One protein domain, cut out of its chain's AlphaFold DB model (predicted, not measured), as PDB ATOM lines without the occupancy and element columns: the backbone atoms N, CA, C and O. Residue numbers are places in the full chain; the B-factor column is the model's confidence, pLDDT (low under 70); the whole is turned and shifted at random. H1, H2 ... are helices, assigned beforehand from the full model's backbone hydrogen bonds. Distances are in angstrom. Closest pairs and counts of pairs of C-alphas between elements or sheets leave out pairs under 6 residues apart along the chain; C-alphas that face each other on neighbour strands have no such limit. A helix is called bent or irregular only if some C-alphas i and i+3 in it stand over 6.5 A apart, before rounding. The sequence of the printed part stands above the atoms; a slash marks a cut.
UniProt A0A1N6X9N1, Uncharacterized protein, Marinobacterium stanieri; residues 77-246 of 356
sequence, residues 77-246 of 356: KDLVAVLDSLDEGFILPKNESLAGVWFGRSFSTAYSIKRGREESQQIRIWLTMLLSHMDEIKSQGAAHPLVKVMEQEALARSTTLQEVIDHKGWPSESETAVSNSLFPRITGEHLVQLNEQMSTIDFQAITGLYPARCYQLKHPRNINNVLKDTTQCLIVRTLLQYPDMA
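What this domain is: This is residues 77 to 246 of the 356 residues of an uncharacterized protein of Marinobacterium stanieri (UniProt A0A1N6X9N1). A rounded cluster of short, mostly crossed helices is built round H11, which sits in the middle with H4, H6, H8 and H9 packed on it. H8, H9 and H10 make one end of the longest axis; H1, H2, H3 and H7 lie toward the other, and H5 meets H6 at a corner. The printed part has 170 residues with eleven named helices, H1 to H11 in chain order, and no named strand: all helix. It is compact, with a radius of gyration of the C-alphas of 15.6 A and spans of 48 by 33 by 33 A.

Where its parts are: Find C-alpha 77 at (-2.036, 0.695, 38.183), where H1, residues 77 to 83, begins. Next come H2, residues 96 to 103, and H3, 107 to 114. H4, residues 121 to 132, is 16.5 A long; H5, 134 to 143, 12.9 A; H6, 145 to 156, 16.2 A. H2 and H5 are irregular: C-alphas 97 and 100 are 7.7 A apart, C-alphas 139 and 142 9.4 A. Read on through H7, residues 161 to 166, H8, 188 to 196, H9, 200 to 207, and H10, 211 to 218. H11, residues 230 to 241, runs 16.4 A to C-alpha 241 at (-17.361, -0.677, 14.679).

How they stand to each other: Start at the hub, H11. It touches H6 at Val 149 and Thr 238, closest C-alphas 6.3 A apart, at a steep tilt of 58 degrees. Its residues 231 to 235 alone touch H4, closest C-alphas Trp 126 and Ile 235, 6.3 A. Residues 236 to 240 alone touch H8, closest C-alphas Leu 194 and Leu 240, 6.2 A. Residues 232 to 236 alone touch H9, closest C-alphas Thr 207 and Gln 232, 6.4 A. H8 touches H10, C-alphas of Gly 188 and Leu 217 closest at 4.9 A. H2 touches H3, about perpendicular at 74 degrees, C-alphas of Gly 100 and Phe 107 closest at 4.6 A. H2 and H7 only just touch, with 3 pairs of C-alphas within 8 A, the closest Val 101 and Ile 165 at 6.3 A. H5 and H6 touch only at the corner, closest C-alphas Ala 142 and Lys 148, 6.7 A. H1 is close to H2 but not clearly touching, closest C-alphas Val 80 and Glu 96, 6.1 A. Every O i to N i+4 pair is within hydrogen-bond range in the helices other than H2, 1 of 4 with 4 of 5 O i to N i+3 pairs, and H5, 4 of 6.

The domain as a whole: The C-alphas of Glu 88 and Pro 220 are the two farthest apart, 48.5 A. The printed part has no cut. Long links join H1 to H2, H7 to H8 and H10 to H11. Look at residues 173 to 181 for pLDDT under 70.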
ATOM      1  N   LYS A  77      -2.680   1.773  37.416       92.19
ATOM      2  CA  LYS A  77      -2.036   0.695  38.183       92.19
ATOM      3  C   LYS A  77      -2.340  -0.705  37.631       92.19
ATOM      4  O   LYS A  77      -1.471  -1.569  37.672       92.19
ATOM      5  N   ASP A  78      -3.545  -0.909  37.098       94.06
ATOM      6  CA  ASP A  78      -3.985  -2.204  36.580       94.06
ATOM      7  C   ASP A  78      -3.298  -2.475  35.240       94.06
ATOM      8  O   ASP A  78      -2.815  -3.581  34.999       94.06
ATOM      9  N   LEU A  79      -3.136  -1.431  34.412       94.25
ATOM     10  CA  LEU A  79      -2.298  -1.512  33.219       94.25
ATOM     11  C   LEU A  79      -0.861  -1.887  33.593       94.25
ATOM     12  O   LEU A  79      -0.321  -2.807  32.993       94.25
ATOM     13  N   VAL A  80      -0.242  -1.216  34.572       92.81
ATOM     14  CA  VAL A  80       1.149  -1.508  34.976       92.81
ATOM     15  C   VAL A  80       1.318  -2.976  35.371       92.81
ATOM     16  O   VAL A  80       2.224  -3.633  34.865       92.81
ATOM     17  N   ALA A  81       0.408  -3.510  36.187       93.06
ATOM     18  CA  ALA A  81       0.436  -4.917  36.581       93.06
ATOM     19  C   ALA A  81       0.341  -5.871  35.376       93.06
ATOM     20  O   ALA A  81       1.014  -6.899  35.335       93.06
ATOM     21  N   VAL A  82      -0.474  -5.527  34.373       94.00
ATOM     22  CA  VAL A  82      -0.598  -6.315  33.143       94.00
ATOM     23  C   VAL A  82       0.652  -6.213  32.275       94.00
ATOM     24  O   VAL A  82       1.075  -7.230  31.733       94.00
ATOM     25  N   LEU A  83       1.256  -5.028  32.148       92.06
ATOM     26  CA  LEU A  83       2.444  -4.811  31.320       92.06
ATOM     27  C   LEU A  83       3.622  -5.700  31.740       92.06
ATOM     28  O   LEU A  83       4.310  -6.246  30.877       92.06
ATOM     29  N   ASP A  84       3.800  -5.903  33.046       87.56
ATOM     30  CA  ASP A  84       4.830  -6.788  33.602       87.56
ATOM     31  C   ASP A  84       4.593  -8.273  33.264       87.56
ATOM     32  O   ASP A  84       5.525  -9.075  33.298       87.56
ATOM     33  N   SER A  85       3.357  -8.641  32.908       88.75
ATOM     34  CA  SER A  85       2.963 -10.008  32.538       88.75
ATOM     35  C   SER A  85       3.066 -10.314  31.038       88.75
ATOM     36  O   SER A  85       2.743 -11.428  30.629       88.75
ATOM     37  N   LEU A  86       3.435  -9.337  30.202       90.81
ATOM     38  CA  LEU A  86       3.467  -9.506  28.747       90.81
ATOM     39  C   LEU A  86       4.745 -10.216  28.280       90.81
ATOM     40  O   LEU A  86       5.854  -9.870  28.698       90.81
ATOM     41  N   ASP A  87       4.579 -11.156  27.348       88.44
ATOM     42  CA  ASP A  87       5.676 -11.929  26.763       88.44
ATOM     43  C   ASP A  87       6.658 -11.060  25.958       88.44
ATOM     44  O   ASP A  87       6.336  -9.983  25.437       88.44
ATOM     45  N   GLU A  88       7.894 -11.546  25.822       82.44
ATOM     46  CA  GLU A  88       8.866 -10.933  24.919       82.44
ATOM     47  C   GLU A  88       8.382 -11.001  23.464       82.44
ATOM     48  O   GLU A  88       7.954 -12.045  22.981       82.44
ATOM     49  N   GLY A  89       8.450  -9.868  22.754       80.06
ATOM     50  CA  GLY A  89       7.969  -9.761  21.373       80.06
ATOM     51  C   GLY A  89       6.480  -9.427  21.230       80.06
ATOM     52  O   GLY A  89       5.977  -9.423  20.108       80.06
ATOM     53  N   PHE A  90       5.779  -9.117  22.326       89.38
ATOM     54  CA  PHE A  90       4.413  -8.603  22.258       89.38
ATOM     55  C   PHE A  90       4.319  -7.349  21.367       89.38
ATOM     56  O   PHE A  90       5.201  -6.489  21.372       89.38
ATOM     57  N   ILE A  91       3.231  -7.250  20.601       88.44
ATOM     58  CA  ILE A  91       3.037  -6.253  19.530       88.44
ATOM     59  C   ILE A  91       2.981  -4.791  20.007       88.44
ATOM     60  O   ILE A  91       3.127  -3.878  19.198       88.44
ATOM     61  N   LEU A  92       2.750  -4.556  21.301       91.50
ATOM     62  CA  LEU A  92       2.691  -3.226  21.908       91.50
ATOM     63  C   LEU A  92       3.738  -3.082  23.024       91.50
ATOM     64  O   LEU A  92       4.236  -4.075  23.555       91.50
ATOM     65  N   PRO A  93       4.079  -1.847  23.432       90.56
ATOM     66  CA  PRO A  93       5.136  -1.635  24.412       90.56
ATOM     67  C   PRO A  93       4.781  -2.178  25.798       90.56
ATOM     68  O   PRO A  93       3.768  -1.787  26.374       90.56
ATOM     69  N   LYS A  94       5.675  -2.985  26.379       90.81
ATOM     70  CA  LYS A  94       5.568  -3.467  27.769       90.81
ATOM     71  C   LYS A  94       6.089  -2.490  28.825       90.81
ATOM     72  O   LYS A  94       5.903  -2.682  30.013       90.81
ATOM     73  N   ASN A  95       6.825  -1.459  28.422       87.50
ATOM     74  CA  ASN A  95       7.462  -0.569  29.385       87.50
ATOM     75  C   ASN A  95       6.445   0.445  29.926       87.50
ATOM     76  O   ASN A  95       5.859   1.196  29.148       87.50
ATOM     77  N   GLU A  96       6.308   0.531  31.251       87.88
ATOM     78  CA  GLU A  96       5.475   1.527  31.938       87.88
ATOM     79  C   GLU A  96       5.729   2.967  31.440       87.88
ATOM     80  O   GLU A  96       4.796   3.755  31.285       87.88
ATOM     81  N   SER A  97       6.981   3.326  31.129       85.12
ATOM     82  CA  SER A  97       7.337   4.656  30.597       85.12
ATOM     83  C   SER A  97       6.737   4.961  29.217       85.12
ATOM     84  O   SER A  97       6.703   6.120  28.804       85.12
ATOM     85  N   LEU A  98       6.241   3.935  28.523       88.25
ATOM     86  CA  LEU A  98       5.582   3.998  27.219       88.25
ATOM     87  C   LEU A  98       4.059   3.828  27.328       88.25
ATOM     88  O   LEU A  98       3.377   3.715  26.310       88.25
ATOM     89  N   ALA A  99       3.497   3.873  28.542       90.31
ATOM     90  CA  ALA A  99       2.061   3.710  28.764       90.31
ATOM     91  C   ALA A  99       1.195   4.760  28.031       90.31
ATOM     92  O   ALA A  99       0.020   4.517  27.776       90.31
ATOM     93  N   GLY A 100       1.773   5.892  27.602       90.94
ATOM     94  CA  GLY A 100       1.094   6.872  26.741       90.94
ATOM     95  C   GLY A 100       0.494   6.258  25.468       90.94
ATOM     96  O   GLY A 100      -0.622   6.617  25.082       90.94
ATOM     97  N   VAL A 101       1.180   5.274  24.874       93.38
ATOM     98  CA  VAL A 101       0.704   4.522  23.700       93.38
ATOM     99  C   VAL A 101      -0.628   3.836  24.001       93.38
ATOM    100  O   VAL A 101      -1.572   3.959  23.222       93.38
ATOM    101  N   TRP A 102      -0.736   3.202  25.170       92.69
ATOM    102  CA  TRP A 102      -1.938   2.502  25.613       92.69
ATOM    103  C   TRP A 102      -3.107   3.438  25.888       92.69
ATOM    104  O   TRP A 102      -4.246   3.046  25.684       92.69
ATOM    105  N   PHE A 103      -2.865   4.684  26.302       88.62
ATOM    106  CA  PHE A 103      -3.952   5.604  26.645       88.62
ATOM    107  C   PHE A 103      -4.549   6.357  25.463       88.62
ATOM    108  O   PHE A 103      -5.579   6.994  25.648       88.62
ATOM    109  N   GLY A 104      -3.899   6.414  24.296       89.56
ATOM    110  CA  GLY A 104      -4.224   7.474  23.330       89.56
ATOM    111  C   GLY A 104      -3.637   8.834  23.740       89.56
ATOM    112  O   GLY A 104      -4.270   9.874  23.539       89.56
ATOM    113  N   ARG A 105      -2.476   8.852  24.415       91.12
ATOM    114  CA  ARG A 105      -1.859  10.064  24.982       91.12
ATOM    115  C   ARG A 105      -0.355  10.139  24.717       91.12
ATOM    116  O   ARG A 105       0.272   9.190  24.259       91.12
ATOM    117  N   SER A 106       0.235  11.286  25.033       87.19
ATOM    118  CA  SER A 106       1.687  11.464  25.075       87.19
ATOM    119  C   SER A 106       2.307  10.783  26.302       87.19
ATOM    120  O   SER A 106       1.647  10.610  27.336       87.19
ATOM    121  N   PHE A 107       3.614  10.503  26.251       87.06
ATOM    122  CA  PHE A 107       4.369  10.013  27.414       87.06
ATOM    123  C   PHE A 107       4.264  10.956  28.628       87.06
ATOM    124  O   PHE A 107       4.233  10.510  29.773       87.06
ATOM    125  N   SER A 108       4.171  12.272  28.400       87.69
ATOM    126  CA  SER A 108       4.079  13.273  29.472       87.69
ATOM    127  C   SER A 108       2.787  13.155  30.284       87.69
ATOM    128  O   SER A 108       2.775  13.450  31.482       87.69
ATOM    129  N   THR A 109       1.709  12.672  29.661       87.94
ATOM    130  CA  THR A 109       0.454  12.374  30.360       87.94
ATOM    131  C   THR A 109       0.627  11.166  31.278       87.94
ATOM    132  O   THR A 109       0.304  11.268  32.459       87.94
ATOM    133  N   ALA A 110       1.214  10.074  30.771       86.44
ATOM    134  CA  ALA A 110       1.534   8.886  31.569       86.44
ATOM    135  C   ALA A 110       2.416   9.238  32.778       86.44
ATOM    136  O   ALA A 110       2.106   8.891  33.915       86.44
ATOM    137  N   TYR A 111       3.467  10.027  32.538       89.50
ATOM    138  CA  TYR A 111       4.360  10.510  33.586       89.50
ATOM    139  C   TYR A 111       3.632  11.345  34.650       89.50
ATOM    140  O   TYR A 111       3.911  11.218  35.839       89.50
ATOM    141  N   SER A 112       2.681  12.190  34.241       91.00
ATOM    142  CA  SER A 112       1.894  12.997  35.180       91.00
ATOM    143  C   SER A 112       0.981  12.132  36.053       91.00
ATOM    144  O   SER A 112       0.911  12.364  37.257       91.00
ATOM    145  N   ILE A 113       0.315  11.131  35.465       91.50
ATOM    146  CA  ILE A 113      -0.560  10.197  36.193       91.50
ATOM    147  C   ILE A 113       0.250   9.411  37.227       91.50
ATOM    148  O   ILE A 113      -0.106   9.386  38.401       91.50
ATOM    149  N   LYS A 114       1.421   8.899  36.834       90.12
ATOM    150  CA  LYS A 114       2.367   8.242  37.748       90.12
ATOM    151  C   LYS A 114       2.737   9.099  38.967       90.12
ATOM    152  O   LYS A 114       3.000   8.564  40.038       90.12
ATOM    153  N   ARG A 115       2.763  10.430  38.828       92.50
ATOM    154  CA  ARG A 115       3.060  11.374  39.923       92.50
ATOM    155  C   ARG A 115       1.833  11.802  40.735       92.50
ATOM    156  O   ARG A 115       1.944  12.728  41.533       92.50
ATOM    157  N   GLY A 116       0.692  11.141  40.548       90.12
ATOM    158  CA  GLY A 116      -0.531  11.373  41.316       90.12
ATOM    159  C   GLY A 116      -1.535  12.314  40.654       90.12
ATOM    160  O   GLY A 116      -2.468  12.755  41.319       90.12
ATOM    161  N   ARG A 117      -1.376  12.648  39.363       90.94
ATOM    162  CA  ARG A 117      -2.452  13.315  38.616       90.94
ATOM    163  C   ARG A 117      -3.602  12.328  38.406       90.94
ATOM    164  O   ARG A 117      -3.368  11.227  37.925       90.94
ATOM    165  N   GLU A 118      -4.826  12.763  38.684       87.81
ATOM    166  CA  GLU A 118      -6.026  11.956  38.454       87.81
ATOM    167  C   GLU A 118      -6.202  11.590  36.967       87.81
ATOM    168  O   GLU A 118      -6.025  12.430  36.073       87.81
ATOM    169  N   GLU A 119      -6.579  10.339  36.697       90.06
ATOM    170  CA  GLU A 119      -6.956   9.892  35.362       90.06
ATOM    171  C   GLU A 119      -8.280  10.517  34.907       90.06
ATOM    172  O   GLU A 119      -9.300  10.480  35.605       90.06
ATOM    173  N   SER A 120      -8.305  11.030  33.673       88.50
ATOM    174  CA  SER A 120      -9.560  11.486  33.076       88.50
ATOM    175  C   SER A 120     -10.504  10.308  32.816       88.50
ATOM    176  O   SER A 120     -10.066   9.175  32.606       88.50
ATOM    177  N   GLN A 121     -11.806  10.590  32.772       87.19
ATOM    178  CA  GLN A 121     -12.847   9.594  32.497       87.19
ATOM    179  C   GLN A 121     -12.577   8.790  31.216       87.19
ATOM    180  O   GLN A 121     -12.702   7.571  31.199       87.19
ATOM    181  N   GLN A 122     -12.145   9.463  30.147       90.50
ATOM    182  CA  GLN A 122     -11.853   8.821  28.863       90.50
ATOM    183  C   GLN A 122     -10.694   7.827  28.974       90.50
ATOM    184  O   GLN A 122     -10.739   6.768  28.360       90.50
ATOM    185  N   ILE A 123      -9.663   8.147  29.766       92.62
ATOM    186  CA  ILE A 123      -8.538   7.231  29.988       92.62
ATOM    187  C   ILE A 123      -9.027   5.990  30.737       92.62
ATOM    188  O   ILE A 123      -8.724   4.882  30.305       92.62
ATOM    189  N   ARG A 124      -9.831   6.161  31.797       92.12
ATOM    190  CA  ARG A 124     -10.424   5.041  32.550       92.12
ATOM    191  C   ARG A 124     -11.269   4.133  31.657       92.12
ATOM    192  O   ARG A 124     -11.074   2.923  31.660       92.12
ATOM    193  N   ILE A 125     -12.165   4.705  30.852       92.50
ATOM    194  CA  ILE A 125     -13.024   3.957  29.920       92.50
ATOM    195  C   ILE A 125     -12.187   3.170  28.909       92.50
ATOM    196  O   ILE A 125     -12.380   1.966  28.753       92.50
ATOM    197  N   TRP A 126     -11.231   3.834  28.258       94.88
ATOM    198  CA  TRP A 126     -10.387   3.198  27.252       94.88
ATOM    199  C   TRP A 126      -9.526   2.073  27.841       94.88
ATOM    200  O   TRP A 126      -9.437   0.996  27.257       94.88
ATOM    201  N   LEU A 127      -8.953   2.280  29.031       94.56
ATOM    202  CA  LEU A 127      -8.230   1.226  29.743       94.56
ATOM    203  C   LEU A 127      -9.126   0.058  30.116       94.56
ATOM    204  O   LEU A 127      -8.711  -1.083  29.974       94.56
ATOM    205  N   THR A 128     -10.351   0.335  30.555       94.50
ATOM    206  CA  THR A 128     -11.310  -0.714  30.910       94.50
ATOM    207  C   THR A 128     -11.590  -1.616  29.714       94.50
ATOM    208  O   THR A 128     -11.494  -2.829  29.852       94.50
ATOM    209  N   MET A 129     -11.826  -1.036  28.534       94.88
ATOM    210  CA  MET A 129     -12.003  -1.800  27.294       94.88
ATOM    211  C   MET A 129     -10.746  -2.589  26.906       94.88
ATOM    212  O   MET A 129     -10.827  -3.743  26.508       94.88
ATOM    213  N   LEU A 130      -9.559  -1.986  27.008       95.00
ATOM    214  CA  LEU A 130      -8.318  -2.687  26.673       95.00
ATOM    215  C   LEU A 130      -8.056  -3.872  27.603       95.00
ATOM    216  O   LEU A 130      -7.683  -4.945  27.137       95.00
ATOM    217  N   LEU A 131      -8.220  -3.673  28.912       94.94
ATOM    218  CA  LEU A 131      -7.903  -4.695  29.901       94.94
ATOM    219  C   LEU A 131      -8.958  -5.803  29.948       94.94
ATOM    220  O   LEU A 131      -8.580  -6.956  30.147       94.94
ATOM    221  N   SER A 132     -10.237  -5.505  29.688       94.25
ATOM    222  CA  SER A 132     -11.278  -6.539  29.585       94.25
ATOM    223  C   SER A 132     -11.063  -7.485  28.402       94.25
ATOM    224  O   SER A 132     -11.489  -8.633  28.459       94.25
ATOM    225  N   HIS A 133     -10.366  -7.025  27.360       94.81
ATOM    226  CA  HIS A 133     -10.019  -7.811  26.174       94.81
ATOM    227  C   HIS A 133      -8.538  -8.225  26.137       94.81
ATOM    228  O   HIS A 133      -8.038  -8.662  25.101       94.81
ATOM    229  N   MET A 134      -7.793  -8.103  27.242       93.94
ATOM    230  CA  MET A 134      -6.341  -8.314  27.217       93.94
ATOM    231  C   MET A 134      -5.944  -9.737  26.808       93.94
ATOM    232  O   MET A 134      -4.999  -9.909  26.041       93.94
ATOM    233  N   ASP A 135      -6.659 -10.760  27.272       94.12
ATOM    234  CA  ASP A 135      -6.359 -12.153  26.915       94.12
ATOM    235  C   ASP A 135      -6.628 -12.438  25.424       94.12
ATOM    236  O   ASP A 135      -5.884 -13.167  24.756       94.12
ATOM    237  N   GLU A 136      -7.642 -11.788  24.854       95.25
ATOM    238  CA  GLU A 136      -7.929 -11.830  23.419       95.25
ATOM    239  C   GLU A 136      -6.854 -11.091  22.619       95.25
ATOM    240  O   GLU A 136      -6.401 -11.588  21.589       95.25
ATOM    241  N   ILE A 137      -6.364  -9.950  23.111       94.88
ATOM    242  CA  ILE A 137      -5.240  -9.232  22.498       94.88
ATOM    243  C   ILE A 137      -3.966 -10.086  22.546       94.88
ATOM    244  O   ILE A 137      -3.257 -10.170  21.544       94.88
ATOM    245  N   LYS A 138      -3.673 -10.749  23.673       93.00
ATOM    246  CA  LYS A 138      -2.518 -11.655  23.820       93.00
ATOM    247  C   LYS A 138      -2.550 -12.793  22.804       93.00
ATOM    248  O   LYS A 138      -1.522 -13.114  22.217       93.00
ATOM    249  N   SER A 139      -3.723 -13.376  22.572       93.50
ATOM    250  CA  SER A 139      -3.879 -14.515  21.660       93.50
ATOM    251  C   SER A 139      -3.971 -14.119  20.182       93.50
ATOM    252  O   SER A 139      -3.420 -14.811  19.328       93.50
ATOM    253  N   GLN A 140      -4.646 -13.014  19.856       94.75
ATOM    254  CA  GLN A 140      -4.888 -12.585  18.472       94.75
ATOM    255  C   GLN A 140      -3.833 -11.599  17.948       94.75
ATOM    256  O   GLN A 140      -3.698 -11.421  16.733       94.75
ATOM    257  N   GLY A 141      -3.097 -10.929  18.838       91.94
ATOM    258  CA  GLY A 141      -2.104  -9.916  18.491       91.94
ATOM    259  C   GLY A 141      -2.687  -8.818  17.598       91.94
ATOM    260  O   GLY A 141      -3.737  -8.243  17.890       91.94
ATOM    261  N   ALA A 142      -2.023  -8.546  16.471       92.00
ATOM    262  CA  ALA A 142      -2.420  -7.491  15.531       92.00
ATOM    263  C   ALA A 142      -3.778  -7.747  14.848       92.00
ATOM    264  O   ALA A 142      -4.384  -6.838  14.285       92.00
ATOM    265  N   ALA A 143      -4.294  -8.980  14.897       94.19
ATOM    266  CA  ALA A 143      -5.609  -9.282  14.347       94.19
ATOM    267  C   ALA A 143      -6.761  -8.751  15.218       94.19
ATOM    268  O   ALA A 143      -7.875  -8.612  14.694       94.19
ATOM    269  N   HIS A 144      -6.499  -8.440  16.495       96.56
ATOM    270  CA  HIS A 144      -7.517  -8.036  17.457       96.56
ATOM    271  C   HIS A 144      -8.196  -6.709  17.061       96.56
ATOM    272  O   HIS A 144      -7.501  -5.756  16.686       96.56
ATOM    273  N   PRO A 145      -9.533  -6.589  17.192       96.31
ATOM    274  CA  PRO A 145     -10.280  -5.370  16.867       96.31
ATOM    275  C   PRO A 145      -9.707  -4.082  17.472       96.31
ATOM    276  O   PRO A 145      -9.496  -3.106  16.754       96.31
ATOM    277  N   LEU A 146      -9.386  -4.081  18.771       95.81
ATOM    278  CA  LEU A 146      -8.856  -2.888  19.448       95.81
ATOM    279  C   LEU A 146      -7.486  -2.449  18.908       95.81
ATOM    280  O   LEU A 146      -7.232  -1.252  18.792       95.81
ATOM    281  N   VAL A 147      -6.624  -3.394  18.517       96.06
ATOM    282  CA  VAL A 147      -5.312  -3.071  17.929       96.06
ATOM    283  C   VAL A 147      -5.501  -2.469  16.538       96.06
ATOM    284  O   VAL A 147      -4.937  -1.417  16.244       96.06
ATOM    285  N   LYS A 148      -6.386  -3.053  15.722       96.19
ATOM    286  CA  LYS A 148      -6.757  -2.494  14.413       96.19
ATOM    287  C   LYS A 148      -7.331  -1.087  14.527       96.19
ATOM    288  O   LYS A 148      -7.015  -0.230  13.709       96.19
ATOM    289  N   VAL A 149      -8.153  -0.816  15.540       96.44
ATOM    290  CA  VAL A 149      -8.676   0.535  15.793       96.44
ATOM    291  C   VAL A 149      -7.542   1.521  16.097       96.44
ATOM    292  O   VAL A 149      -7.570   2.641  15.581       96.44
ATOM    293  N   MET A 150      -6.530   1.118  16.874       96.31
ATOM    294  CA  MET A 150      -5.344   1.950  17.115       96.31
ATOM    295  C   MET A 150      -4.569   2.223  15.819       96.31
ATOM    296  O   MET A 150      -4.209   3.369  15.556       96.31
ATOM    297  N   GLU A 151      -4.367   1.216  14.970       95.44
ATOM    298  CA  GLU A 151      -3.722   1.389  13.661       95.44
ATOM    299  C   GLU A 151      -4.510   2.341  12.752       95.44
ATOM    300  O   GLU A 151      -3.942   3.263  12.168       95.44
ATOM    301  N   GLN A 152      -5.832   2.174  12.668       94.94
ATOM    302  CA  GLN A 152      -6.707   3.043  11.879       94.94
ATOM    303  C   GLN A 152      -6.679   4.492  12.370       94.94
ATOM    304  O   GLN A 152      -6.667   5.419  11.559       94.94
ATOM    305  N   GLU A 153      -6.673   4.710  13.687       94.50
ATOM    306  CA  GLU A 153      -6.601   6.058  14.251       94.50
ATOM    307  C   GLU A 153      -5.221   6.694  14.035       94.50
ATOM    308  O   GLU A 153      -5.145   7.896  13.774       94.50
ATOM    309  N   ALA A 154      -4.140   5.908  14.075       92.75
ATOM    310  CA  ALA A 154      -2.808   6.374  13.699       92.75
ATOM    311  C   ALA A 154      -2.782   6.817  12.224       92.75
ATOM    312  O   ALA A 154      -2.382   7.945  11.920       92.75
ATOM    313  N   LEU A 155      -3.328   5.998  11.318       92.25
ATOM    314  CA  LEU A 155      -3.417   6.317   9.889       92.25
ATOM    315  C   LEU A 155      -4.274   7.558   9.620       92.25
ATOM    316  O   LEU A 155      -3.865   8.437   8.859       92.25
ATOM    317  N   ALA A 156      -5.419   7.697  10.297       90.81
ATOM    318  CA  ALA A 156      -6.257   8.893  10.205       90.81
ATOM    319  C   ALA A 156      -5.489  10.172  10.597       90.81
ATOM    320  O   ALA A 156      -5.804  11.269  10.127       90.81
ATOM    321  N   ARG A 157      -4.462  10.036  11.443       89.31
ATOM    322  CA  ARG A 157      -3.567  11.104  11.907       89.31
ATOM    323  C   ARG A 157      -2.304  11.272  11.060       89.31
ATOM    324  O   ARG A 157      -1.454  12.072  11.438       89.31
ATOM    325  N   SER A 158      -2.217  10.603   9.911       88.38
ATOM    326  CA  SER A 158      -1.042  10.612   9.027       88.38
ATOM    327  C   SER A 158       0.228  10.073   9.695       88.38
ATOM    328  O   SER A 158       1.315  10.576   9.439       88.38
ATOM    329  N   THR A 159       0.088   9.070  10.562       90.62
ATOM    330  CA  THR A 159       1.205   8.359  11.198       90.62
ATOM    331  C   THR A 159       0.930   6.852  11.193       90.62
ATOM    332  O   THR A 159      -0.118   6.403  10.725       90.62
ATOM    333  N   THR A 160       1.858   6.047  11.694       92.62
ATOM    334  CA  THR A 160       1.672   4.609  11.910       92.62
ATOM    335  C   THR A 160       1.682   4.276  13.398       92.62
ATOM    336  O   THR A 160       2.213   5.023  14.218       92.62
ATOM    337  N   LEU A 161       1.115   3.127  13.771       94.00
ATOM    338  CA  LEU A 161       1.176   2.675  15.162       94.00
ATOM    339  C   LEU A 161       2.627   2.451  15.626       94.00
ATOM    340  O   LEU A 161       2.952   2.750  16.771       94.00
ATOM    341  N   GLN A 162       3.515   2.009  14.729       94.31
ATOM    342  CA  GLN A 162       4.940   1.879  15.032       94.31
ATOM    343  C   GLN A 162       5.581   3.239  15.334       94.31
ATOM    344  O   GLN A 162       6.281   3.375  16.330       94.31
ATOM    345  N   GLU A 163       5.279   4.274  14.550       93.25
ATOM    346  CA  GLU A 163       5.759   5.631  14.835       93.25
ATOM    347  C   GLU A 163       5.218   6.161  16.168       93.25
ATOM    348  O   GLU A 163       5.956   6.799  16.914       93.25
ATOM    349  N   VAL A 164       3.955   5.882  16.510       93.81
ATOM    350  CA  VAL A 164       3.383   6.224  17.826       93.81
ATOM    351  C   VAL A 164       4.172   5.550  18.956       93.81
ATOM    352  O   VAL A 164       4.432   6.168  19.992       93.81
ATOM    353  N   ILE A 165       4.591   4.298  18.763       93.06
ATOM    354  CA  ILE A 165       5.432   3.561  19.713       93.06
ATOM    355  C   ILE A 165       6.823   4.194  19.826       93.06
ATOM    356  O   ILE A 165       7.273   4.479  20.939       93.06
ATOM    357  N   ASP A 166       7.473   4.464  18.696       91.06
ATOM    358  CA  ASP A 166       8.830   5.014  18.638       91.06
ATOM    359  C   ASP A 166       8.898   6.415  19.277       91.06
ATOM    360  O   ASP A 166       9.842   6.736  20.007       91.06
ATOM    361  N   HIS A 167       7.843   7.221  19.103       89.75
ATOM    362  CA  HIS A 167       7.675   8.531  19.744       89.75
ATOM    363  C   HIS A 167       7.134   8.461  21.181       89.75
ATOM    364  O   HIS A 167       6.933   9.495  21.825       89.75
ATOM    365  N   LYS A 168       6.945   7.253  21.729       90.69
ATOM    366  CA  LYS A 168       6.499   7.005  23.110       90.69
ATOM    367  C   LYS A 168       5.098   7.540  23.421       90.69
ATOM    368  O   LYS A 168       4.778   7.832  24.576       90.69
ATOM    369  N   GLY A 169       4.248   7.687  22.414       91.19
ATOM    370  CA  GLY A 169       2.891   8.176  22.580       91.19
ATOM    371  C   GLY A 169       2.327   8.824  21.327       91.19
ATOM    372  O   GLY A 169       2.971   8.933  20.289       91.19
ATOM    373  N   TRP A 170       1.078   9.250  21.448       92.12
ATOM    374  CA  TRP A 170       0.313   9.794  20.335       92.12
ATOM    375  C   TRP A 170       0.694  11.251  20.043       92.12
ATOM    376  O   TRP A 170       0.908  12.014  20.994       92.12
ATOM    377  N   PRO A 171       0.743  11.650  18.756       82.12
ATOM    378  CA  PRO A 171       1.129  12.997  18.354       82.12
ATOM    379  C   PRO A 171       0.160  14.045  18.901       82.12
ATOM    380  O   PRO A 171      -1.041  13.795  19.071       82.12
ATOM    381  N   SER A 172       0.696  15.231  19.173       71.12
ATOM    382  CA  SER A 172      -0.089  16.353  19.679       71.12
ATOM    383  C   SER A 172      -0.982  16.958  18.588       71.12
ATOM    384  O   SER A 172      -0.781  16.762  17.390       71.12
ATOM    385  N   GLU A 173      -2.001  17.717  19.003       64.00
ATOM    386  CA  GLU A 173      -3.009  18.296  18.099       64.00
ATOM    387  C   GLU A 173      -2.419  19.155  16.968       64.00
ATOM    388  O   GLU A 173      -3.027  19.259  15.904       64.00
ATOM    389  N   SER A 174      -1.265  19.787  17.201       55.09
ATOM    390  CA  SER A 174      -0.575  20.675  16.258       55.09
ATOM    391  C   SER A 174       0.248  19.947  15.196       55.09
ATOM    392  O   SER A 174       0.688  20.582  14.243       55.09
ATOM    393  N   GLU A 175       0.474  18.644  15.354       53.47
ATOM    394  CA  GLU A 175       1.428  17.879  14.538       53.47
ATOM    395  C   GLU A 175       0.748  17.048  13.443       53.47
ATOM    396  O   GLU A 175       1.418  16.550  12.543       53.47
ATOM    397  N   THR A 176      -0.582  16.914  13.470       56.97
ATOM    398  CA  THR A 176      -1.300  16.070  12.505       56.97
ATOM    399  C   THR A 176      -1.932  16.910  11.400       56.97
ATOM    400  O   THR A 176      -2.934  17.590  11.633       56.97
ATOM    401  N   ALA A 177      -1.381  16.840  10.187       56.84
ATOM    402  CA  ALA A 177      -2.039  17.359   8.989       56.84
ATOM    403  C   ALA A 177      -3.345  16.590   8.708       56.84
ATOM    404  O   ALA A 177      -3.472  15.411   9.055       56.84
ATOM    405  N   VAL A 178      -4.319  17.250   8.068       59.16
ATOM    406  CA  VAL A 178      -5.533  16.578   7.577       59.16
ATOM    407  C   VAL A 178      -5.105  15.545   6.538       59.16
ATOM    408  O   VAL A 178      -4.554  15.889   5.495       59.16
ATOM    409  N   SER A 179      -5.305  14.274   6.870       56.31
ATOM    410  CA  SER A 179      -4.885  13.143   6.052       56.31
ATOM    411  C   SER A 179      -5.890  12.860   4.935       56.31
ATOM    412  O   SER A 179      -7.085  12.778   5.212       56.31
ATOM    413  N   ASN A 180      -5.412  12.572   3.718       58.16
ATOM    414  CA  ASN A 180      -6.180  11.847   2.688       58.16
ATOM    415  C   ASN A 180      -6.114  10.321   2.931       58.16
ATOM    416  O   ASN A 180      -5.937   9.527   2.009       58.16
ATOM    417  N   SER A 181      -6.178   9.923   4.201       65.12
ATOM    418  CA  SER A 181      -6.172   8.535   4.653       65.12
ATOM    419  C   SER A 181      -7.478   7.844   4.253       65.12
ATOM    420  O   SER A 181      -8.546   8.457   4.280       65.12
ATOM    421  N   LEU A 182      -7.403   6.543   3.944       75.38
ATOM    422  CA  LEU A 182      -8.579   5.674   3.766       75.38
ATOM    423  C   LEU A 182      -9.501   5.681   4.999       75.38
ATOM    424  O   LEU A 182     -10.698   5.431   4.880       75.38
ATOM    425  N   PHE A 183      -8.948   5.980   6.174       84.19
ATOM    426  CA  PHE A 183      -9.677   6.108   7.427       84.19
ATOM    427  C   PHE A 183      -9.910   7.588   7.760       84.19
ATOM    428  O   PHE A 183      -8.939   8.308   8.034       84.19
ATOM    429  N   PRO A 184     -11.170   8.063   7.767       87.19
ATOM    430  CA  PRO A 184     -11.473   9.448   8.091       87.19
ATOM    431  C   PRO A 184     -11.227   9.730   9.576       87.19
ATOM    432  O   PRO A 184     -11.371   8.856  10.442       87.19
ATOM    433  N   ARG A 185     -10.874  10.981   9.883       89.62
ATOM    434  CA  ARG A 185     -10.812  11.482  11.261       89.62
ATOM    435  C   ARG A 185     -12.212  11.489  11.877       89.62
ATOM    436  O   ARG A 185     -13.185  11.815  11.204       89.62
ATOM    437  N   ILE A 186     -12.293  11.176  13.169       92.12
ATOM    438  CA  ILE A 186     -13.542  11.277  13.932       92.12
ATOM    439  C   ILE A 186     -13.959  12.749  14.033       92.12
ATOM    440  O   ILE A 186     -13.125  13.627  14.254       92.12
ATOM    441  N   THR A 187     -15.253  13.012  13.878       91.44
ATOM    442  CA  THR A 187     -15.875  14.348  13.870       91.44
ATOM    443  C   THR A 187     -17.122  14.372  14.760       91.44
ATOM    444  O   THR A 187     -17.501  13.357  15.349       91.44
ATOM    445  N   GLY A 188     -17.783  15.529  14.860       90.00
ATOM    446  CA  GLY A 188     -19.076  15.648  15.532       90.00
ATOM    447  C   GLY A 188     -20.162  14.741  14.942       90.00
ATOM    448  O   GLY A 188     -21.000  14.251  15.689       90.00
ATOM    449  N   GLU A 189     -20.116  14.451  13.640       91.81
ATOM    450  CA  GLU A 189     -21.043  13.518  12.980       91.81
ATOM    451  C   GLU A 189     -20.964  12.108  13.579       91.81
ATOM    452  O   GLU A 189     -21.977  11.515  13.935       91.81
ATOM    453  N   HIS A 190     -19.750  11.612  13.806       94.00
ATOM    454  CA  HIS A 190     -19.518  10.309  14.428       94.00
ATOM    455  C   HIS A 190     -20.046  10.260  15.874       94.00
ATOM    456  O   HIS A 190     -20.547   9.233  16.326       94.00
ATOM    457  N   LEU A 191     -19.990  11.382  16.602       91.75
ATOM    458  CA  LEU A 191     -20.606  11.494  17.929       91.75
ATOM    459  C   LEU A 191     -22.139  11.493  17.872       91.75
ATOM    460  O   LEU A 191     -22.774  11.047  18.827       91.75
ATOM    461  N   VAL A 192     -22.744  12.029  16.805       90.44
ATOM    462  CA  VAL A 192     -24.196  11.918  16.578       90.44
ATOM    463  C   VAL A 192     -24.555  10.456  16.363       90.44
ATOM    464  O   VAL A 192     -25.363   9.939  17.127       90.44
ATOM    465  N   GLN A 193     -23.878   9.791  15.423       92.88
ATOM    466  CA  GLN A 193     -24.097   8.378  15.105       92.88
ATOM    467  C   GLN A 193     -23.970   7.491  16.348       92.88
ATOM    468  O   GLN A 193     -24.844   6.675  16.618       92.88
ATOM    469  N   LEU A 194     -22.927   7.686  17.163       92.69
ATOM    470  CA  LEU A 194     -22.747   6.907  18.390       92.69
ATOM    471  C   LEU A 194     -23.870   7.165  19.406       92.69
ATOM    472  O   LEU A 194     -24.366   6.240  20.041       92.69
ATOM    473  N   ASN A 195     -24.294   8.419  19.564       90.19
ATOM    474  CA  ASN A 195     -25.368   8.774  20.491       90.19
ATOM    475  C   ASN A 195     -26.745   8.248  20.057       90.19
ATOM    476  O   ASN A 195     -27.647   8.204  20.883       90.19
ATOM    477  N   GLU A 196     -26.937   7.899  18.787       90.12
ATOM    478  CA  GLU A 196     -28.161   7.248  18.301       90.12
ATOM    479  C   GLU A 196     -28.206   5.753  18.659       90.12
ATOM    480  O   GLU A 196     -29.281   5.160  18.661       90.12
ATOM    481  N   GLN A 197     -27.063   5.153  19.014       89.81
ATOM    482  CA  GLN A 197     -26.940   3.726  19.337       89.81
ATOM    483  C   GLN A 197     -27.048   3.416  20.839       89.81
ATOM    484  O   GLN A 197     -27.105   2.249  21.218       89.81
ATOM    485  N   MET A 198     -27.062   4.427  21.713       88.94
ATOM    486  CA  MET A 198     -27.083   4.231  23.168       88.94
ATOM    487  C   MET A 198     -27.840   5.340  23.899       88.94
ATOM    488  O   MET A 198     -28.137   6.397  23.341       88.94
ATOM    489  N   SER A 199     -28.137   5.122  25.183       85.06
ATOM    490  CA  SER A 199     -28.779   6.147  26.006       85.06
ATOM    491  C   SER A 199     -27.887   7.388  26.137       85.06
ATOM    492  O   SER A 199     -26.659   7.305  26.156       85.06
ATOM    493  N   THR A 200     -28.493   8.569  26.292       83.88
ATOM    494  CA  THR A 200     -27.726   9.817  26.472       83.88
ATOM    495  C   THR A 200     -26.856   9.790  27.738       83.88
ATOM    496  O   THR A 200     -25.798  10.416  27.763       83.88
ATOM    497  N   ILE A 201     -27.272   9.070  28.786       83.00
ATOM    498  CA  ILE A 201     -26.490   8.927  30.024       83.00
ATOM    499  C   ILE A 201     -25.244   8.077  29.766       83.00
ATOM    500  O   ILE A 201     -24.147   8.482  30.149       83.00
ATOM    501  N   ASP A 202     -25.407   6.944  29.082       86.25
ATOM    502  CA  ASP A 202     -24.304   6.040  28.743       86.25
ATOM    503  C   ASP A 202     -23.325   6.704  27.771       86.25
ATOM    504  O   ASP A 202     -22.117   6.680  27.997       86.25
ATOM    505  N   PHE A 203     -23.840   7.431  26.776       88.44
ATOM    506  CA  PHE A 203     -23.027   8.237  25.868       88.44
ATOM    507  C   PHE A 203     -22.139   9.238  26.618       88.44
ATOM    508  O   PHE A 203     -20.945   9.348  26.333       88.44
ATOM    509  N   GLN A 204     -22.693   9.974  27.587       86.31
ATOM    510  CA  GLN A 204     -21.922  10.943  28.374       86.31
ATOM    511  C   GLN A 204     -20.875  10.263  29.259       86.31
ATOM    512  O   GLN A 204     -19.745  10.745  29.329       86.31
ATOM    513  N   ALA A 205     -21.223   9.141  29.893       85.06
ATOM    514  CA  ALA A 205     -20.314   8.393  30.759       85.06
ATOM    515  C   ALA A 205     -19.129   7.786  29.985       85.06
ATOM    516  O   ALA A 205     -17.988   7.881  30.440       85.06
ATOM    517  N   ILE A 206     -19.388   7.235  28.794       88.56
ATOM    518  CA  ILE A 206     -18.374   6.644  27.911       88.56
ATOM    519  C   ILE A 206     -17.472   7.716  27.295       88.56
ATOM    520  O   ILE A 206     -16.249   7.595  27.292       88.56
ATOM    521  N   THR A 207     -18.059   8.782  26.750       87.44
ATOM    522  CA  THR A 207     -17.285   9.802  26.022       87.44
ATOM    523  C   THR A 207     -16.642  10.841  26.945       87.44
ATOM    524  O   THR A 207     -15.764  11.597  26.510       87.44
ATOM    525  N   GLY A 208     -17.084  10.912  28.206       84.75
ATOM    526  CA  GLY A 208     -16.715  11.950  29.169       84.75
ATOM    527  C   GLY A 208     -17.096  13.361  28.706       84.75
ATOM    528  O   GLY A 208     -16.435  14.335  29.072       84.75
ATOM    529  N   LEU A 209     -18.105  13.484  27.835       84.50
ATOM    530  CA  LEU A 209     -18.585  14.761  27.316       84.50
ATOM    531  C   LEU A 209     -19.796  15.235  28.113       84.50
ATOM    532  O   LEU A 209     -20.815  14.558  28.193       84.50
ATOM    533  N   TYR A 210     -19.711  16.448  28.655       76.81
ATOM    534  CA  TYR A 210     -20.853  17.087  29.301       76.81
ATOM    535  C   TYR A 210     -21.862  17.598  28.251       76.81
ATOM    536  O   TYR A 210     -21.464  17.910  27.121       76.81
ATOM    537  N   PRO A 211     -23.153  17.769  28.608       74.38
ATOM    538  CA  PRO A 211     -24.221  18.079  27.653       74.38
ATOM    539  C   PRO A 211     -23.920  19.261  26.725       74.38
ATOM    540  O   PRO A 211     -24.071  19.156  25.511       74.38
ATOM    541  N   ALA A 212     -23.427  20.379  27.267       78.69
ATOM    542  CA  ALA A 212     -23.120  21.558  26.461       78.69
ATOM    543  C   ALA A 212     -21.998  21.306  25.439       78.69
ATOM    544  O   ALA A 212     -22.077  21.817  24.321       78.69
ATOM    545  N   ARG A 213     -20.998  20.472  25.757       80.50
ATOM    546  CA  ARG A 213     -19.980  20.077  24.774       80.50
ATOM    547  C   ARG A 213     -20.563  19.171  23.700       80.50
ATOM    548  O   ARG A 213     -20.258  19.374  22.528       80.50
ATOM    549  N   CYS A 214     -21.435  18.236  24.075       77.75
ATOM    550  CA  CYS A 214     -22.168  17.406  23.118       77.75
ATOM    551  C   CYS A 214     -22.955  18.278  22.135       77.75
ATOM    552  O   CYS A 214     -22.799  18.127  20.929       77.75
ATOM    553  N   TYR A 215     -23.739  19.243  22.628       81.38
ATOM    554  CA  TYR A 215     -24.499  20.155  21.768       81.38
ATOM    555  C   TYR A 215     -23.600  20.993  20.858       81.38
ATOM    556  O   TYR A 215     -23.886  21.126  19.671       81.38
ATOM    557  N   GLN A 216     -22.492  21.525  21.385       84.88
ATOM    558  CA  GLN A 216     -21.535  22.285  20.582       84.88
ATOM    559  C   GLN A 216     -20.959  21.455  19.434       84.88
ATOM    560  O   GLN A 216     -20.854  21.972  18.325       84.88
ATOM    561  N   LEU A 217     -20.586  20.199  19.688       80.00
ATOM    562  CA  LEU A 217     -19.980  19.319  18.685       80.00
ATOM    563  C   LEU A 217     -20.999  18.814  17.658       80.00
ATOM    564  O   LEU A 217     -20.647  18.636  16.498       80.00
ATOM    565  N   LYS A 218     -22.264  18.647  18.057       80.62
ATOM    566  CA  LYS A 218     -23.366  18.241  17.169       80.62
ATOM    567  C   LYS A 218     -23.964  19.405  16.367       80.62
ATOM    568  O   LYS A 218     -24.786  19.189  15.483       80.62
ATOM    569  N   HIS A 219     -23.584  20.647  16.666       87.81
ATOM    570  CA  HIS A 219     -24.095  21.820  15.963       87.81
ATOM    571  C   HIS A 219     -23.650  21.812  14.485       87.81
ATOM    572  O   HIS A 219     -22.471  21.568  14.231       87.81
ATOM    573  N   PRO A 220     -24.505  22.184  13.507       86.19
ATOM    574  CA  PRO A 220     -24.166  22.131  12.076       86.19
ATOM    575  C   PRO A 220     -22.872  22.860  11.684       86.19
ATOM    576  O   PRO A 220     -22.166  22.447  10.774       86.19
ATOM    577  N   ARG A 221     -22.519  23.934  12.404       88.75
ATOM    578  CA  ARG A 221     -21.253  24.671  12.195       88.75
ATOM    579  C   ARG A 221     -19.996  23.898  12.612       88.75
ATOM    580  O   ARG A 221     -18.914  24.240  12.158       88.75
ATOM    581  N   ASN A 222     -20.134  22.917  13.499       86.88
ATOM    582  CA  ASN A 222     -19.023  22.192  14.115       86.88
ATOM    583  C   ASN A 222     -19.043  20.691  13.822       86.88
ATOM    584  O   ASN A 222     -18.072  20.016  14.147       86.88
ATOM    585  N   ILE A 223     -20.116  20.166  13.230       89.38
ATOM    586  CA  ILE A 223     -20.317  18.725  13.034       89.38
ATOM    587  C   ILE A 223     -19.197  18.074  12.209       89.38
ATOM    588  O   ILE A 223     -18.823  16.934  12.469       89.38
ATOM    589  N   ASN A 224     -18.588  18.841  11.302       87.44
ATOM    590  CA  ASN A 224     -17.468  18.410  10.462       87.44
ATOM    591  C   ASN A 224     -16.091  18.703  11.078       87.44
ATOM    592  O   ASN A 224     -15.068  18.341  10.500       87.44
ATOM    593  N   ASN A 225     -16.035  19.361  12.239       87.12
ATOM    594  CA  ASN A 225     -14.768  19.620  12.909       87.12
ATOM    595  C   ASN A 225     -14.226  18.315  13.483       87.12
ATOM    596  O   ASN A 225     -14.932  17.574  14.174       87.12
ATOM    597  N   VAL A 226     -12.945  18.061  13.223       88.00
ATOM    598  CA  VAL A 226     -12.259  16.879  13.734       88.00
ATOM    599  C   VAL A 226     -12.153  16.927  15.253       88.00
ATOM    600  O   VAL A 226     -11.801  17.949  15.853       88.00
ATOM    601  N   LEU A 227     -12.422  15.788  15.881       87.75
ATOM    602  CA  LEU A 227     -12.068  15.561  17.267       87.75
ATOM    603  C   LEU A 227     -10.547  15.475  17.368       87.75
ATOM    604  O   LEU A 227      -9.848  14.847  16.561       87.75
ATOM    605  N   LYS A 228     -10.030  16.175  18.371       85.94
ATOM    606  CA  LYS A 228      -8.594  16.299  18.580       85.94
ATOM    607  C   LYS A 228      -8.066  15.257  19.561       85.94
ATOM    608  O   LYS A 228      -7.023  14.653  19.309       85.94
ATOM    609  N   ASP A 229      -8.838  14.999  20.612       88.81
ATOM    610  CA  ASP A 229      -8.539  14.036  21.664       88.81
ATOM    611  C   ASP A 229      -8.489  12.603  21.117       88.81
ATOM    612  O   ASP A 229      -9.502  12.043  20.704       88.81
ATOM    613  N   THR A 230      -7.297  12.009  21.101       92.62
ATOM    614  CA  THR A 230      -7.082  10.677  20.526       92.62
ATOM    615  C   THR A 230      -7.775   9.570  21.303       92.62
ATOM    616  O   THR A 230      -8.396   8.716  20.685       92.62
ATOM    617  N   THR A 231      -7.720   9.587  22.637       94.38
ATOM    618  CA  THR A 231      -8.434   8.614  23.478       94.38
ATOM    619  C   THR A 231      -9.924   8.615  23.159       94.38
ATOM    620  O   THR A 231     -10.522   7.561  22.973       94.38
ATOM    621  N   GLN A 232     -10.523   9.797  23.015       92.75
ATOM    622  CA  GLN A 232     -11.919   9.919  22.621       92.75
ATOM    623  C   GLN A 232     -12.170   9.385  21.205       92.75
ATOM    624  O   GLN A 232     -13.156   8.683  20.999       92.75
ATOM    625  N   CYS A 233     -11.290   9.671  20.240       93.81
ATOM    626  CA  CYS A 233     -11.398   9.096  18.899       93.81
ATOM    627  C   CYS A 233     -11.321   7.562  18.914       93.81
ATOM    628  O   CYS A 233     -12.105   6.925  18.218       93.81
ATOM    629  N   LEU A 234     -10.425   6.974  19.714       96.12
ATOM    630  CA  LEU A 234     -10.283   5.522  19.866       96.12
ATOM    631  C   LEU A 234     -11.558   4.890  20.430       96.12
ATOM    632  O   LEU A 234     -12.051   3.910  19.871       96.12
ATOM    633  N   ILE A 235     -12.135   5.488  21.477       96.00
ATOM    634  CA  ILE A 235     -13.413   5.047  22.054       96.00
ATOM    635  C   ILE A 235     -14.518   5.118  20.995       96.00
ATOM    636  O   ILE A 235     -15.166   4.115  20.714       96.00
ATOM    637  N   VAL A 236     -14.711   6.278  20.358       95.50
ATOM    638  CA  VAL A 236     -15.788   6.471  19.371       95.50
ATOM    639  C   VAL A 236     -15.631   5.518  18.187       95.50
ATOM    640  O   VAL A 236     -16.602   4.888  17.779       95.50
ATOM    641  N   ARG A 237     -14.413   5.371  17.653       95.69
ATOM    642  CA  ARG A 237     -14.130   4.462  16.537       95.69
ATOM    643  C   ARG A 237     -14.403   3.011  16.913       95.69
ATOM    644  O   ARG A 237     -15.012   2.303  16.118       95.69
ATOM    645  N   THR A 238     -13.989   2.596  18.110       96.81
ATOM    646  CA  THR A 238     -14.260   1.243  18.607       96.81
ATOM    647  C   THR A 238     -15.751   0.992  18.661       96.81
ATOM    648  O   THR A 238     -16.212   0.041  18.055       96.81
ATOM    649  N   LEU A 239     -16.516   1.859  19.320       96.25
ATOM    650  CA  LEU A 239     -17.928   1.589  19.578       96.25
ATOM    651  C   LEU A 239     -18.812   1.712  18.333       96.25
ATOM    652  O   LEU A 239     -19.834   1.045  18.259       96.25
ATOM    653  N   LEU A 240     -18.408   2.499  17.332       95.31
ATOM    654  CA  LEU A 240     -19.089   2.508  16.033       95.31
ATOM    655  C   LEU A 240     -18.852   1.222  15.225       95.31
ATOM    656  O   LEU A 240     -19.701   0.858  14.416       95.31
ATOM    657  N   GLN A 241     -17.705   0.558  15.400       95.50
ATOM    658  CA  GLN A 241     -17.361  -0.677  14.679       95.50
ATOM    659  C   GLN A 241     -17.728  -1.946  15.464       95.50
ATOM    660  O   GLN A 241     -18.048  -2.970  14.867       95.50
ATOM    661  N   TYR A 242     -17.676  -1.866  16.792       95.62
ATOM    662  CA  TYR A 242     -17.787  -2.964  17.747       95.62
ATOM    663  C   TYR A 242     -18.591  -2.496  18.979       95.62
ATOM    664  O   TYR A 242     -18.022  -2.326  20.060       95.62
ATOM    665  N   PRO A 243     -19.907  -2.238  18.838       92.56
ATOM    666  CA  PRO A 243     -20.734  -1.689  19.920       92.56
ATOM    667  C   PRO A 243     -20.777  -2.589  21.164       92.56
ATOM    668  O   PRO A 243     -20.839  -2.078  22.281       92.56
ATOM    669  N   ASP A 244     -20.651  -3.906  20.986       91.44
ATOM    670  CA  ASP A 244     -20.655  -4.894  22.074       91.44
ATOM    671  C   ASP A 244     -19.417  -4.802  22.990       91.44
ATOM    672  O   ASP A 244     -19.413  -5.378  24.073       91.44
ATOM    673  N   MET A 245     -18.373  -4.055  22.595       92.56
ATOM    674  CA  MET A 245     -17.183  -3.795  23.424       92.56
ATOM    675  C   MET A 245     -17.361  -2.607  24.384       92.56
ATOM    676  O   MET A 245     -16.412  -2.205  25.061       92.56
ATOM    677  N   ALA A 246     -18.543  -1.986  24.427       90.19
ATOM    678  CA  ALA A 246     -18.812  -0.901  25.361       90.19
ATOM    679  C   ALA A 246     -18.686  -1.402  26.812       90.19
ATOM    680  O   ALA A 246     -19.348  -2.374  27.173       90.19
TER     681      ALA A 246